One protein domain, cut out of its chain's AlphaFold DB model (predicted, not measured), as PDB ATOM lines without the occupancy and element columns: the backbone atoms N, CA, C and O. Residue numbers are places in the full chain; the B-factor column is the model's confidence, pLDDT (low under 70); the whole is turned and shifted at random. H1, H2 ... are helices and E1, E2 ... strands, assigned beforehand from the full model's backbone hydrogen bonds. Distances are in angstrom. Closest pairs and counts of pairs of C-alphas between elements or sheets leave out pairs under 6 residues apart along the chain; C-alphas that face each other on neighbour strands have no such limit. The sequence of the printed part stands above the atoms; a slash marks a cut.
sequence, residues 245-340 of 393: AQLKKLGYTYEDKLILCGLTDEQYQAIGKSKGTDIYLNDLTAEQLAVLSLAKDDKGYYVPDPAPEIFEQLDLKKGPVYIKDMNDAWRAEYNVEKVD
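This is residues 245 to 340 of the 393 residues of an uncharacterized protein of Ruminococcus sp. CAG:624 (UniProt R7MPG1). Two small two-stranded sheets, E1 with E4 near the middle and the hairpin of E2 and E3, are set among short helices and long loops. H3, in a helical hairpin with H2, packs on E2, H5 packs on E4, and H1 and H4 lie far from the middle. The printed part has 96 residues in the order H1 E1 H2 H3 E2 E3 H4 H5 E4, both sheets antiparallel; the class is mixed, helices and strands, with 43 residues in named elements, under half. It is compact, with a radius of gyration of the C-alphas of 13.5 A and spans of 37 by 36 by 23 A.

Begin at H1, residues 245 to 249, which touches no helix. E1, residues 258 to 260, is antiparallel to E4, residues 336 to 338; look for N 259 and O 337, 2.9 A apart. H2, residues 265 to 271, touches H3, residues 286 to 291, at a shallow tilt of 22 degrees, opposite ways; their closest C-alphas, of Ile 271 and Gln 288, are 5.2 A apart. E2, residues 295 to 297, is antiparallel to E3, residues 300 to 303, with N 295 and O 302 at 2.9 A. H4, residues 308 to 313, is close to but not clearly touching H5, residues 328 to 333; their closest C-alphas, of Ile 310 and Trp 330, are 7.8 A apart. Every O i to N i+4 pair is within hydrogen-bond range in H1, H2, H3 and H5; in H4, 1 of 2.

Find C-alpha 245 at (-0.557, -21.547, -38.513), where H1 begins. H2 spans 10.1 A, E3 10.3 A and H4 9.6 A. E4 ends at C-alpha 338, (-12.638, -25.747, -45.509).

The farthest C-alphas, of Lys 249 and Glu 266, are 37.5 A apart. The printed part has no cut; the links H2 to H3 and H4 to H5 are long. No printed residue is under 70 in pLDDT.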
ATOM      1  N   ALA A 245      -1.862 -22.176 -38.669       84.00
ATOM      2  CA  ALA A 245      -0.557 -21.547 -38.513       84.00
ATOM      3  C   ALA A 245       0.489 -22.164 -39.455       84.00
ATOM      4  O   ALA A 245       1.285 -21.428 -40.040       84.00
ATOM      5  N   GLN A 246       0.472 -23.489 -39.630       85.75
ATOM      6  CA  GLN A 246       1.351 -24.197 -40.567       85.75
ATOM      7  C   GLN A 246       0.993 -23.853 -42.019       85.75
ATOM      8  O   GLN A 246       1.876 -23.473 -42.784       85.75
ATOM      9  N   LEU A 247      -0.296 -23.858 -42.376       86.25
ATOM     10  CA  LEU A 247      -0.764 -23.456 -43.710       86.25
ATOM     11  C   LEU A 247      -0.330 -22.028 -44.068       86.25
ATOM     12  O   LEU A 247       0.180 -21.789 -45.161       86.25
ATOM     13  N   LYS A 248      -0.436 -21.092 -43.118       86.31
ATOM     14  CA  LYS A 248       0.011 -19.707 -43.306       86.31
ATOM     15  C   LYS A 248       1.520 -19.596 -43.545       86.31
ATOM     16  O   LYS A 248       1.942 -18.733 -44.310       86.31
ATOM     17  N   LYS A 249       2.339 -20.452 -42.917       86.88
ATOM     18  CA  LYS A 249       3.794 -20.503 -43.166       86.88
ATOM     19  C   LYS A 249       4.121 -20.969 -44.588       86.88
ATOM     20  O   LYS A 249       5.072 -20.457 -45.165       86.88
ATOM     21  N   LEU A 250       3.310 -21.863 -45.157       86.94
ATOM     22  CA  LEU A 250       3.422 -22.302 -46.557       86.94
ATOM     23  C   LEU A 250       2.895 -21.264 -47.560       86.94
ATOM     24  O   LEU A 250       2.948 -21.489 -48.763       86.94
ATOM     25  N   GLY A 251       2.373 -20.132 -47.080       84.44
ATOM     26  CA  GLY A 251       1.808 -19.080 -47.920       84.44
ATOM     27  C   GLY A 251       0.337 -19.280 -48.281       84.44
ATOM     28  O   GLY A 251      -0.197 -18.454 -49.017       84.44
ATOM     29  N   TYR A 252      -0.338 -20.305 -47.750       85.19
ATOM     30  CA  TYR A 252      -1.781 -20.464 -47.937       85.19
ATOM     31  C   TYR A 252      -2.556 -19.476 -47.067       85.19
ATOM     32  O   TYR A 252      -2.295 -19.314 -45.868       85.19
ATOM     33  N   THR A 253      -3.560 -18.840 -47.658       84.62
ATOM     34  CA  THR A 253      -4.557 -18.053 -46.939       84.62
ATOM     35  C   THR A 253      -5.786 -18.899 -46.609       84.62
ATOM     36  O   THR A 253      -5.953 -20.013 -47.103       84.62
ATOM     37  N   TYR A 254      -6.661 -18.375 -45.744       84.06
ATOM     38  CA  TYR A 254      -7.929 -19.034 -45.420       84.06
ATOM     39  C   TYR A 254      -8.771 -19.290 -46.681       84.06
ATOM     40  O   TYR A 254      -9.325 -20.373 -46.835       84.06
ATOM     41  N   GLU A 255      -8.810 -18.315 -47.590       85.06
ATOM     42  CA  GLU A 255      -9.640 -18.357 -48.796       85.06
ATOM     43  C   GLU A 255      -9.118 -19.361 -49.837       85.06
ATOM     44  O   GLU A 255      -9.904 -19.937 -50.584       85.06
ATOM     45  N   ASP A 256      -7.807 -19.636 -49.844       85.00
ATOM     46  CA  ASP A 256      -7.183 -20.623 -50.743       85.00
ATOM     47  C   ASP A 256      -7.555 -22.066 -50.406       85.00
ATOM     48  O   ASP A 256      -7.261 -22.985 -51.164       85.00
ATOM     49  N   LYS A 257      -8.170 -22.268 -49.244       88.62
ATOM     50  CA  LYS A 257      -8.489 -23.573 -48.674       88.62
ATOM     51  C   LYS A 257      -9.987 -23.816 -48.549       88.62
ATOM     52  O   LYS A 257     -10.404 -24.746 -47.866       88.62
ATOM     53  N   LEU A 258     -10.794 -22.998 -49.218       90.12
ATOM     54  CA  LEU A 258     -12.223 -23.227 -49.366       90.12
ATOM     55  C   LEU A 258     -12.493 -24.017 -50.647       90.12
ATOM     56  O   LEU A 258     -12.094 -23.591 -51.736       90.12
ATOM     57  N   ILE A 259     -13.207 -25.131 -50.515       91.69
ATOM     58  CA  ILE A 259     -13.668 -25.964 -51.628       91.69
ATOM     59  C   ILE A 259     -15.190 -26.076 -51.641       91.69
ATOM     60  O   ILE A 259     -15.852 -25.819 -50.635       91.69
ATOM     61  N   LEU A 260     -15.738 -26.498 -52.777       90.75
ATOM     62  CA  LEU A 260     -17.144 -26.865 -52.877       90.75
ATOM     63  C   LEU A 260     -17.400 -28.295 -52.389       90.75
ATOM     64  O   LEU A 260     -16.682 -29.221 -52.768       90.75
ATOM     65  N   CYS A 261     -18.475 -28.488 -51.625       89.94
ATOM     66  CA  CYS A 261     -18.917 -29.784 -51.118       89.94
ATOM     67  C   CYS A 261     -20.425 -30.004 -51.349       89.94
ATOM     68  O   CYS A 261     -21.210 -29.064 -51.456       89.94
ATOM     69  N   GLY A 262     -20.855 -31.267 -51.445       84.88
ATOM     70  CA  GLY A 262     -22.284 -31.622 -51.451       84.88
ATOM     71  C   GLY A 262     -23.119 -31.073 -52.620       84.88
ATOM     72  O   GLY A 262     -24.334 -30.952 -52.480       84.88
ATOM     73  N   LEU A 263     -22.499 -30.731 -53.754       87.56
ATOM     74  CA  LEU A 263     -23.208 -30.184 -54.914       87.56
ATOM     75  C   LEU A 263     -24.125 -31.224 -55.578       87.56
ATOM     76  O   LEU A 263     -23.786 -32.403 -55.716       87.56
ATOM     77  N   THR A 264     -25.269 -30.751 -56.064       88.56
ATOM     78  CA  THR A 264     -26.179 -31.502 -56.936       88.56
ATOM     79  C   THR A 264     -25.630 -31.610 -58.361       88.56
ATOM     80  O   THR A 264     -24.804 -30.805 -58.796       88.56
ATOM     81  N   ASP A 265     -26.110 -32.593 -59.128       87.50
ATOM     82  CA  ASP A 265     -25.681 -32.777 -60.522       87.50
ATOM     83  C   ASP A 265     -26.028 -31.551 -61.397       87.50
ATOM     84  O   ASP A 265     -25.265 -31.199 -62.298       87.50
ATOM     85  N   GLU A 266     -27.126 -30.848 -61.093       87.69
ATOM     86  CA  GLU A 266     -27.516 -29.592 -61.750       87.69
ATOM     87  C   GLU A 266     -26.521 -28.461 -61.458       87.69
ATOM     88  O   GLU A 266     -26.113 -27.744 -62.371       87.69
ATOM     89  N   GLN A 267     -26.068 -28.335 -60.205       88.50
ATOM     90  CA  GLN A 267     -25.059 -27.345 -59.825       88.50
ATOM     91  C   GLN A 267     -23.718 -27.621 -60.515       88.50
ATOM     92  O   GLN A 267     -23.121 -26.686 -61.044       88.50
ATOM     93  N   TYR A 268     -23.276 -28.885 -60.592       88.50
ATOM     94  CA  TYR A 268     -22.063 -29.261 -61.337       88.50
ATOM     95  C   TYR A 268     -22.145 -28.866 -62.819       88.50
ATOM     96  O   TYR A 268     -21.181 -28.327 -63.368       88.50
ATOM     97  N   GLN A 269     -23.299 -29.089 -63.460       87.12
ATOM     98  CA  GLN A 269     -23.525 -28.677 -64.847       87.12
ATOM     99  C   GLN A 269     -23.518 -27.155 -65.001       87.12
ATOM    100  O   GLN A 269     -22.888 -26.644 -65.926       87.12
ATOM    101  N   ALA A 270     -24.165 -26.432 -64.085       87.12
ATOM    102  CA  ALA A 270     -24.260 -24.978 -64.131       87.12
ATOM    103  C   ALA A 270     -22.895 -24.288 -63.965       87.12
ATOM    104  O   ALA A 270     -22.636 -23.280 -64.619       87.12
ATOM    105  N   ILE A 271     -21.995 -24.852 -63.152       89.56
ATOM    106  CA  ILE A 271     -20.621 -24.343 -63.011       89.56
ATOM    107  C   ILE A 271     -19.644 -24.947 -64.034       89.56
ATOM    108  O   ILE A 271     -18.489 -24.529 -64.088       89.56
ATOM    109  N   GLY A 272     -20.070 -25.913 -64.852       86.75
ATOM    110  CA  GLY A 272     -19.233 -26.548 -65.873       86.75
ATOM    111  C   GLY A 272     -18.058 -27.359 -65.313       86.75
ATOM    112  O   GLY A 272     -16.992 -27.391 -65.927       86.75
ATOM    113  N   LYS A 273     -18.218 -27.988 -64.139       86.75
ATOM    114  CA  LYS A 273     -17.173 -28.795 -63.481       86.75
ATOM    115  C   LYS A 273     -17.603 -30.256 -63.346       86.75
ATOM    116  O   LYS A 273     -18.787 -30.569 -63.259       86.75
ATOM    117  N   SER A 274     -16.629 -31.161 -63.324       82.88
ATOM    118  CA  SER A 274     -16.859 -32.597 -63.153       82.88
ATOM    119  C   SER A 274     -17.094 -32.976 -61.695       82.88
ATOM    120  O   SER A 274     -16.467 -32.434 -60.786       82.88
ATOM    121  N   LYS A 275     -17.945 -33.982 -61.482       80.50
ATOM    122  CA  LYS A 275     -18.140 -34.615 -60.176       80.50
ATOM    123  C   LYS A 275     -16.902 -35.437 -59.800       80.50
ATOM    124  O   LYS A 275     -16.394 -36.182 -60.635       80.50
ATOM    125  N   GLY A 276     -16.457 -35.330 -58.548       70.25
ATOM    126  CA  GLY A 276     -15.365 -36.145 -57.994       70.25
ATOM    127  C   GLY A 276     -13.978 -35.491 -57.971       70.25
ATOM    128  O   GLY A 276     -13.031 -36.146 -57.558       70.25
ATOM    129  N   THR A 277     -13.849 -34.229 -58.384       76.50
ATOM    130  CA  THR A 277     -12.629 -33.425 -58.185       76.50
ATOM    131  C   THR A 277     -12.875 -32.349 -57.140       76.50
ATOM    132  O   THR A 277     -13.942 -31.731 -57.164       76.50
ATOM    133  N   ASP A 278     -11.883 -32.068 -56.300       83.62
ATOM    134  CA  ASP A 278     -11.919 -30.912 -55.404       83.62
ATOM    135  C   ASP A 278     -11.955 -29.621 -56.234       83.62
ATOM    136  O   ASP A 278     -11.106 -29.396 -57.098       83.62
ATOM    137  N   ILE A 279     -12.969 -28.784 -56.006       88.62
ATOM    138  CA  ILE A 279     -13.150 -27.512 -56.714       88.62
ATOM    139  C   ILE A 279     -12.927 -26.394 -55.708       88.62
ATOM    140  O   ILE A 279     -13.780 -26.162 -54.851       88.62
ATOM    141  N   TYR A 280     -11.803 -25.693 -55.819       89.81
ATOM    142  CA  TYR A 280     -11.511 -24.549 -54.962       89.81
ATOM    143  C   TYR A 280     -12.355 -23.346 -55.370       89.81
ATOM    144  O   TYR A 280     -12.552 -23.084 -56.557       89.81
ATOM    145  N   LEU A 281     -12.804 -22.554 -54.392       90.12
ATOM    146  CA  LEU A 281     -13.563 -21.329 -54.673       90.12
ATOM    147  C   LEU A 281     -12.740 -20.327 -55.502       90.12
ATOM    148  O   LEU A 281     -13.298 -19.585 -56.305       90.12
ATOM    149  N   ASN A 282     -11.412 -20.341 -55.353       88.88
ATOM    150  CA  ASN A 282     -10.493 -19.529 -56.156       88.88
ATOM    151  C   ASN A 282     -10.470 -19.896 -57.647       88.88
ATOM    152  O   ASN A 282     -10.097 -19.047 -58.456       88.88
ATOM    153  N   ASP A 283     -10.886 -21.110 -58.010       89.25
ATOM    154  CA  ASP A 283     -10.926 -21.576 -59.400       89.25
ATOM    155  C   ASP A 283     -12.247 -21.221 -60.106       89.25
ATOM    156  O   ASP A 283     -12.469 -21.629 -61.254       89.25
ATOM    157  N   LEU A 284     -13.145 -20.509 -59.414       90.06
ATOM    158  CA  LEU A 284     -14.472 -20.139 -59.894       90.06
ATOM    159  C   LEU A 284     -14.527 -18.671 -60.316       90.06
ATOM    160  O   LEU A 284     -13.973 -17.778 -59.675       90.06
ATOM    161  N   THR A 285     -15.254 -18.410 -61.399       91.69
ATOM    162  CA  THR A 285     -15.585 -17.052 -61.829       91.69
ATOM    163  C   THR A 285     -16.686 -16.456 -60.950       91.69
ATOM    164  O   THR A 285     -17.437 -17.170 -60.284       91.69
ATOM    165  N   ALA A 286     -16.839 -15.128 -60.981       90.62
ATOM    166  CA  ALA A 286     -17.919 -14.444 -60.261       90.62
ATOM    167  C   ALA A 286     -19.318 -14.951 -60.667       90.62
ATOM    168  O   ALA A 286     -20.212 -15.035 -59.829       90.62
ATOM    169  N   GLU A 287     -19.494 -15.334 -61.932       89.81
ATOM    170  CA  GLU A 287     -20.741 -15.905 -62.451       89.81
ATOM    171  C   GLU A 287     -21.005 -17.300 -61.868       89.81
ATOM    172  O   GLU A 287     -22.123 -17.592 -61.452       89.81
ATOM    173  N   GLN A 288     -19.970 -18.141 -61.770       91.00
ATOM    174  CA  GLN A 288     -20.075 -19.478 -61.176       91.00
ATOM    175  C   GLN A 288     -20.341 -19.417 -59.668       91.00
ATOM    176  O   GLN A 288     -21.124 -20.210 -59.154       91.00
ATOM    177  N   LEU A 289     -19.732 -18.462 -58.960       91.19
ATOM    178  CA  LEU A 289     -20.005 -18.226 -57.539       91.19
ATOM    179  C   LEU A 289     -21.455 -17.777 -57.317       91.19
ATOM    180  O   LEU A 289     -22.121 -18.282 -56.414       91.19
ATOM    181  N   ALA A 290     -21.977 -16.897 -58.178       90.19
ATOM    182  CA  ALA A 290     -23.344 -16.395 -58.064       90.19
ATOM    183  C   ALA A 290     -24.402 -17.504 -58.208       90.19
ATOM    184  O   ALA A 290     -25.417 -17.466 -57.514       90.19
ATOM    185  N   VAL A 291     -24.152 -18.523 -59.043       89.44
ATOM    186  CA  VAL A 291     -25.012 -19.723 -59.155       89.44
ATOM    187  C   VAL A 291     -25.144 -20.456 -57.815       89.44
ATOM    188  O   VAL A 291     -26.184 -21.044 -57.528       89.44
ATOM    189  N   LEU A 292     -24.111 -20.394 -56.977       89.25
ATOM    190  CA  LEU A 292     -24.059 -21.021 -55.655       89.25
ATOM    191  C   LEU A 292     -24.462 -20.058 -54.529       89.25
ATOM    192  O   LEU A 292     -24.263 -20.362 -53.360       89.25
ATOM    193  N   SER A 293     -25.034 -18.896 -54.865       90.56
ATOM    194  CA  SER A 293     -25.360 -17.829 -53.905       90.56
ATOM    195  C   SER A 293     -24.140 -17.299 -53.137       90.56
ATOM    196  O   SER A 293     -24.258 -16.839 -52.000       90.56
ATOM    197  N   LEU A 294     -22.963 -17.331 -53.769       92.56
ATOM    198  CA  LEU A 294     -21.701 -16.838 -53.226       92.56
ATOM    199  C   LEU A 294     -21.196 -15.630 -54.022       92.56
ATOM    200  O   LEU A 294     -21.420 -15.499 -55.225       92.56
ATOM    201  N   ALA A 295     -20.462 -14.754 -53.348       92.69
ATOM    202  CA  ALA A 295     -19.747 -13.642 -53.957       92.69
ATOM    203  C   ALA A 295     -18.377 -13.452 -53.288       92.69
ATOM    204  O   ALA A 295     -18.112 -13.996 -52.216       92.69
ATOM    205  N   LYS A 296     -17.492 -12.685 -53.932       92.81
ATOM    206  CA  LYS A 296     -16.143 -12.379 -53.439       92.81
ATOM    207  C   LYS A 296     -15.896 -10.876 -53.466       92.81
ATOM    208  O   LYS A 296     -16.223 -10.222 -54.455       92.81
ATOM    209  N   ASP A 297     -15.305 -10.346 -52.403       90.75
ATOM    210  CA  ASP A 297     -14.779  -8.979 -52.331       90.75
ATOM    211  C   ASP A 297     -13.355  -8.964 -51.734       90.75
ATOM    212  O   ASP A 297     -12.731 -10.013 -51.547       90.75
ATOM    213  N   ASP A 298     -12.841  -7.774 -51.411       86.62
ATOM    214  CA  ASP A 298     -11.510  -7.583 -50.813       86.62
ATOM    215  C   ASP A 298     -11.342  -8.236 -49.424       86.62
ATOM    216  O   ASP A 298     -10.220  -8.395 -48.941       86.62
ATOM    217  N   LYS A 299     -12.439  -8.583 -48.739       84.50
ATOM    218  CA  LYS A 299     -12.441  -9.174 -47.393       84.50
ATOM    219  C   LYS A 299     -12.615 -10.693 -47.394       84.50
ATOM    220  O   LYS A 299     -12.415 -11.281 -46.323       84.50
ATOM    221  N   GLY A 300     -12.978 -11.301 -48.524       89.00
ATOM    222  CA  GLY A 300     -13.106 -12.751 -48.696       89.00
ATOM    223  C   GLY A 300     -14.383 -13.173 -49.426       89.00
ATOM    224  O   GLY A 300     -15.063 -12.354 -50.051       89.00
ATOM    225  N   TYR A 301     -14.713 -14.463 -49.342       92.44
ATOM    226  CA  TYR A 301     -15.987 -14.983 -49.845       92.44
ATOM    227  C   TYR A 301     -17.122 -14.718 -48.852       92.44
ATOM    228  O   TYR A 301     -16.948 -14.847 -47.635       92.44
ATOM    229  N   TYR A 302     -18.295 -14.363 -49.368       92.50
ATOM    230  CA  TYR A 302     -19.480 -14.068 -48.572       92.50
ATOM    231  C   TYR A 302     -20.767 -14.513 -49.261       92.50
ATOM    232  O   TYR A 302     -20.825 -14.665 -50.481       92.50
ATOM    233  N   VAL A 303     -21.813 -14.679 -48.455       91.81
ATOM    234  CA  VAL A 303     -23.185 -14.913 -48.904       91.81
ATOM    235  C   VAL A 303     -23.915 -13.566 -48.955       91.81
ATOM    236  O   VAL A 303     -24.017 -12.908 -47.912       91.81
ATOM    237  N   PRO A 304     -24.398 -13.114 -50.130       87.50
ATOM    238  CA  PRO A 304     -25.064 -11.817 -50.269       87.50
ATOM    239  C   PRO A 304     -26.412 -11.723 -49.548       87.50
ATOM    240  O   PRO A 304     -26.709 -10.684 -48.962       87.50
ATOM    241  N   ASP A 305     -27.207 -12.796 -49.593       85.62
ATOM    242  CA  ASP A 305     -28.551 -12.873 -49.004       85.62
ATOM    243  C   ASP A 305     -28.686 -14.156 -48.163       85.62
ATOM    244  O   ASP A 305     -29.186 -15.176 -48.645       85.62
ATOM    245  N   PRO A 306     -28.122 -14.172 -46.941       83.75
ATOM    246  CA  PRO A 306     -28.122 -15.360 -46.104       83.75
ATOM    247  C   PRO A 306     -29.475 -15.571 -45.415       83.75
ATOM    248  O   PRO A 306     -30.239 -14.629 -45.188       83.75
ATOM    249  N   ALA A 307     -29.752 -16.821 -45.038       82.62
ATOM    250  CA  ALA A 307     -31.001 -17.185 -44.382       82.62
ATOM    251  C   ALA A 307     -31.190 -16.403 -43.058       82.62
ATOM    252  O   ALA A 307     -30.212 -16.181 -42.333       82.62
ATOM    253  N   PRO A 308     -32.417 -15.965 -42.707       79.25
ATOM    254  CA  PRO A 308     -32.652 -15.135 -41.524       79.25
ATOM    255  C   PRO A 308     -32.166 -15.763 -40.211       79.25
ATOM    256  O   PRO A 308     -31.759 -15.034 -39.305       79.25
ATOM    257  N   GLU A 309     -32.184 -17.096 -40.113       79.88
ATOM    258  CA  GLU A 309     -31.778 -17.843 -38.921       79.88
ATOM    259  C   GLU A 309     -30.286 -17.670 -38.578       79.88
ATOM    260  O   GLU A 309     -29.909 -17.742 -37.405       79.88
ATOM    261  N   ILE A 310     -29.434 -17.376 -39.573       78.12
ATOM    262  CA  ILE A 310     -27.984 -17.203 -39.382       78.12
ATOM    263  C   ILE A 310     -27.669 -16.021 -38.461       78.12
ATOM    264  O   ILE A 310     -26.724 -16.072 -37.668       78.12
ATOM    265  N   PHE A 311     -28.468 -14.953 -38.539       78.38
ATOM    266  CA  PHE A 311     -28.211 -13.715 -37.805       78.38
ATOM    267  C   PHE A 311     -28.473 -13.864 -36.305       78.38
ATOM    268  O   PHE A 311     -27.756 -13.265 -35.506       78.38
ATOM    269  N   GLU A 312     -29.465 -14.674 -35.918       77.31
ATOM    270  CA  GLU A 312     -29.782 -14.933 -34.509       77.31
ATOM    271  C   GLU A 312     -28.748 -15.851 -33.848       77.31
ATOM    272  O   GLU A 312     -28.418 -15.664 -32.678       77.31
ATOM    273  N   GLN A 313     -28.210 -16.824 -34.589       75.81
ATOM    274  CA  GLN A 313     -27.252 -17.786 -34.038       75.81
ATOM    275  C   GLN A 313     -25.817 -17.262 -33.966       75.81
ATOM    276  O   GLN A 313     -25.087 -17.625 -33.044       75.81
ATOM    277  N   LEU A 314     -25.398 -16.440 -34.931       72.81
ATOM    278  CA  LEU A 314     -24.028 -15.922 -35.003       72.81
ATOM    279  C   LEU A 314     -23.873 -14.523 -34.373       72.81
ATOM    280  O   LEU A 314     -22.775 -13.975 -34.400       72.81
ATOM    281  N   ASP A 315     -24.947 -13.947 -33.810       76.44
ATOM    282  CA  ASP A 315     -24.989 -12.575 -33.263       76.44
ATOM    283  C   ASP A 315     -24.481 -11.520 -34.274       76.44
ATOM    284  O   ASP A 315     -23.724 -10.597 -33.962       76.44
ATOM    285  N   LEU A 316     -24.871 -11.687 -35.544       75.12
ATOM    286  CA  LEU A 316     -24.414 -10.852 -36.655       75.12
ATOM    287  C   LEU A 316     -25.439  -9.777 -37.018       75.12
ATOM    288  O   LEU A 316     -26.655  -9.962 -36.951       75.12
ATOM    289  N   LYS A 317     -24.943  -8.625 -37.483       74.12
ATOM    290  CA  LYS A 317     -25.798  -7.583 -38.064       74.12
ATOM    291  C   LYS A 317     -26.345  -8.055 -39.412       74.12
ATOM    292  O   LYS A 317     -25.608  -8.648 -40.194       74.12
ATOM    293  N   LYS A 318     -27.604  -7.708 -39.707       77.44
ATOM    294  CA  LYS A 318     -28.218  -7.940 -41.024       77.44
ATOM    295  C   LYS A 318     -27.331  -7.383 -42.141       77.44
ATOM    296  O   LYS A 318     -26.922  -6.223 -42.071       77.44
ATOM    297  N   GLY A 319     -27.068  -8.201 -43.156       80.88
ATOM    298  CA  GLY A 319     -26.180  -7.878 -44.271       80.88
ATOM    299  C   GLY A 319     -25.458  -9.117 -44.814       80.88
ATOM    300  O   GLY A 319     -25.789 -10.230 -44.404       80.88
ATOM    301  N   PRO A 320     -24.477  -8.933 -45.715       85.06
ATOM    302  CA  PRO A 320     -23.675 -10.038 -46.228       85.06
ATOM    303  C   PRO A 320     -22.865 -10.688 -45.102       85.06
ATOM    304  O   PRO A 320     -22.277  -9.990 -44.271       85.06
ATOM    305  N   VAL A 321     -22.815 -12.020 -45.093       88.06
ATOM    306  CA  VAL A 321     -22.085 -12.804 -44.085       88.06
ATOM    307  C   VAL A 321     -20.905 -13.506 -44.745       88.06
ATOM    308  O   VAL A 321     -21.077 -14.213 -45.737       88.06
ATOM    309  N   TYR A 322     -19.702 -13.311 -44.203       90.50
ATOM    310  CA  TYR A 322     -18.483 -13.916 -44.738       90.50
ATOM    311  C   TYR A 322     -18.352 -15.379 -44.316       90.50
ATOM    312  O   TYR A 322     -18.601 -15.729 -43.163       90.50
ATOM    313  N   ILE A 323     -17.866 -16.221 -45.228       90.12
ATOM    314  CA  ILE A 323     -17.679 -17.665 -45.006       90.12
ATOM    315  C   ILE A 323     -16.742 -17.947 -43.821       90.12
ATOM    316  O   ILE A 323     -16.950 -18.897 -43.058       90.12
ATOM    317  N   LYS A 324     -15.738 -17.087 -43.621       87.56
ATOM    318  CA  LYS A 324     -14.786 -17.181 -42.505       87.56
ATOM    319  C   LYS A 324     -15.410 -16.986 -41.121       87.56
ATOM    320  O   LYS A 324     -14.849 -17.477 -40.147       87.56
ATOM    321  N   ASP A 325     -16.547 -16.296 -41.049       87.00
ATOM    322  CA  ASP A 325     -17.247 -15.987 -39.799       87.00
ATOM    323  C   ASP A 325     -18.329 -17.040 -39.471       87.00
ATOM    324  O   ASP A 325     -18.922 -17.015 -38.393       87.00
ATOM    325  N   MET A 326     -18.584 -17.988 -40.382       86.81
ATOM    326  CA  MET A 326     -19.546 -19.078 -40.195       86.81
ATOM    327  C   MET A 326     -18.944 -20.251 -39.400       86.81
ATOM    328  O   MET A 326     -17.725 -20.410 -39.299       86.81
ATOM    329  N   ASN A 327     -19.796 -21.127 -38.863       86.12
ATOM    330  CA  ASN A 327     -19.379 -22.448 -38.376       86.12
ATOM    331  C   ASN A 327     -19.422 -23.489 -39.521       86.12
ATOM    332  O   ASN A 327     -19.851 -23.172 -40.629       86.12
ATOM    333  N   ASP A 328     -18.968 -24.723 -39.272       85.38
ATOM    334  CA  ASP A 328     -18.924 -25.771 -40.308       85.38
ATOM    335  C   ASP A 328     -20.308 -26.145 -40.850       85.38
ATOM    336  O   ASP A 328     -20.460 -26.334 -42.053       85.38
ATOM    337  N   ALA A 329     -21.324 -26.201 -39.983       85.12
ATOM    338  CA  ALA A 329     -22.687 -26.549 -40.380       85.12
ATOM    339  C   ALA A 329     -23.261 -25.524 -41.368       85.12
ATOM    340  O   ALA A 329     -23.729 -25.893 -42.440       85.12
ATOM    341  N   TRP A 330     -23.138 -24.236 -41.046       86.25
ATOM    342  CA  TRP A 330     -23.600 -23.153 -41.908       86.25
ATOM    343  C   TRP A 330     -22.810 -23.074 -43.214       86.25
ATOM    344  O   TRP A 330     -23.400 -22.832 -44.261       86.25
ATOM    345  N   ARG A 331     -21.494 -23.326 -43.197       89.69
ATOM    346  CA  ARG A 331     -20.711 -23.408 -44.440       89.69
ATOM    347  C   ARG A 331     -21.209 -24.521 -45.362       89.69
ATOM    348  O   ARG A 331     -21.363 -24.286 -46.561       89.69
ATOM    349  N   ALA A 332     -21.495 -25.695 -44.802       87.81
ATOM    350  CA  ALA A 332     -21.973 -26.841 -45.564       87.81
ATOM    351  C   ALA A 332     -23.340 -26.581 -46.222       87.81
ATOM    352  O   ALA A 332     -23.577 -27.069 -47.328       87.81
ATOM    353  N   GLU A 333     -24.214 -25.773 -45.608       88.12
ATOM    354  CA  GLU A 333     -25.485 -25.358 -46.226       88.12
ATOM    355  C   GLU A 333     -25.293 -24.539 -47.508       88.12
ATOM    356  O   GLU A 333     -26.101 -24.639 -48.429       88.12
ATOM    357  N   TYR A 334     -24.195 -23.786 -47.602       89.19
ATOM    358  CA  TYR A 334     -23.804 -23.054 -48.808       89.19
ATOM    359  C   TYR A 334     -22.862 -23.852 -49.715       89.19
ATOM    360  O   TYR A 334     -22.194 -23.272 -50.568       89.19
ATOM    361  N   ASN A 335     -22.803 -25.177 -49.546       91.38
ATOM    362  CA  ASN A 335     -21.940 -26.064 -50.321       91.38
ATOM    363  C   ASN A 335     -20.449 -25.706 -50.224       91.38
ATOM    364  O   ASN A 335     -19.707 -25.942 -51.176       91.38
ATOM    365  N   VAL A 336     -19.998 -25.136 -49.102       91.00
ATOM    366  CA  VAL A 336     -18.588 -24.796 -48.876       91.00
ATOM    367  C   VAL A 336     -18.023 -25.621 -47.731       91.00
ATOM    368  O   VAL A 336     -18.618 -25.737 -46.662       91.00
ATOM    369  N   GLU A 337     -16.819 -26.137 -47.922       90.88
ATOM    370  CA  GLU A 337     -16.028 -26.775 -46.880       90.88
ATOM    371  C   GLU A 337     -14.631 -26.166 -46.850       90.88
ATOM    372  O   GLU A 337     -14.104 -25.696 -47.860       90.88
ATOM    373  N   LYS A 338     -14.025 -26.153 -45.665       89.00
ATOM    374  CA  LYS A 338     -12.638 -25.747 -45.509       89.00
ATOM    375  C   LYS A 338     -11.760 -26.989 -45.432       89.00
ATOM    376  O   LYS A 338     -11.887 -27.767 -44.494       89.00
ATOM    377  N   VAL A 339     -10.815 -27.102 -46.355       88.31
ATOM    378  CA  VAL A 339      -9.843 -28.194 -46.391       88.31
ATOM    379  C   VAL A 339      -8.514 -27.723 -45.832       88.31
ATOM    380  O   VAL A 339      -7.912 -26.768 -46.310       88.31
ATOM    381  N   ASP A 340      -8.022 -28.407 -44.816       86.25
ATOM    382  CA  ASP A 340      -6.725 -28.144 -44.198       86.25
ATOM    383  C   ASP A 340      -5.629 -29.116 -44.658       86.25
ATOM    384  O   ASP A 340      -4.501 -29.073 -44.162       86.25
TER     385      ASP A 340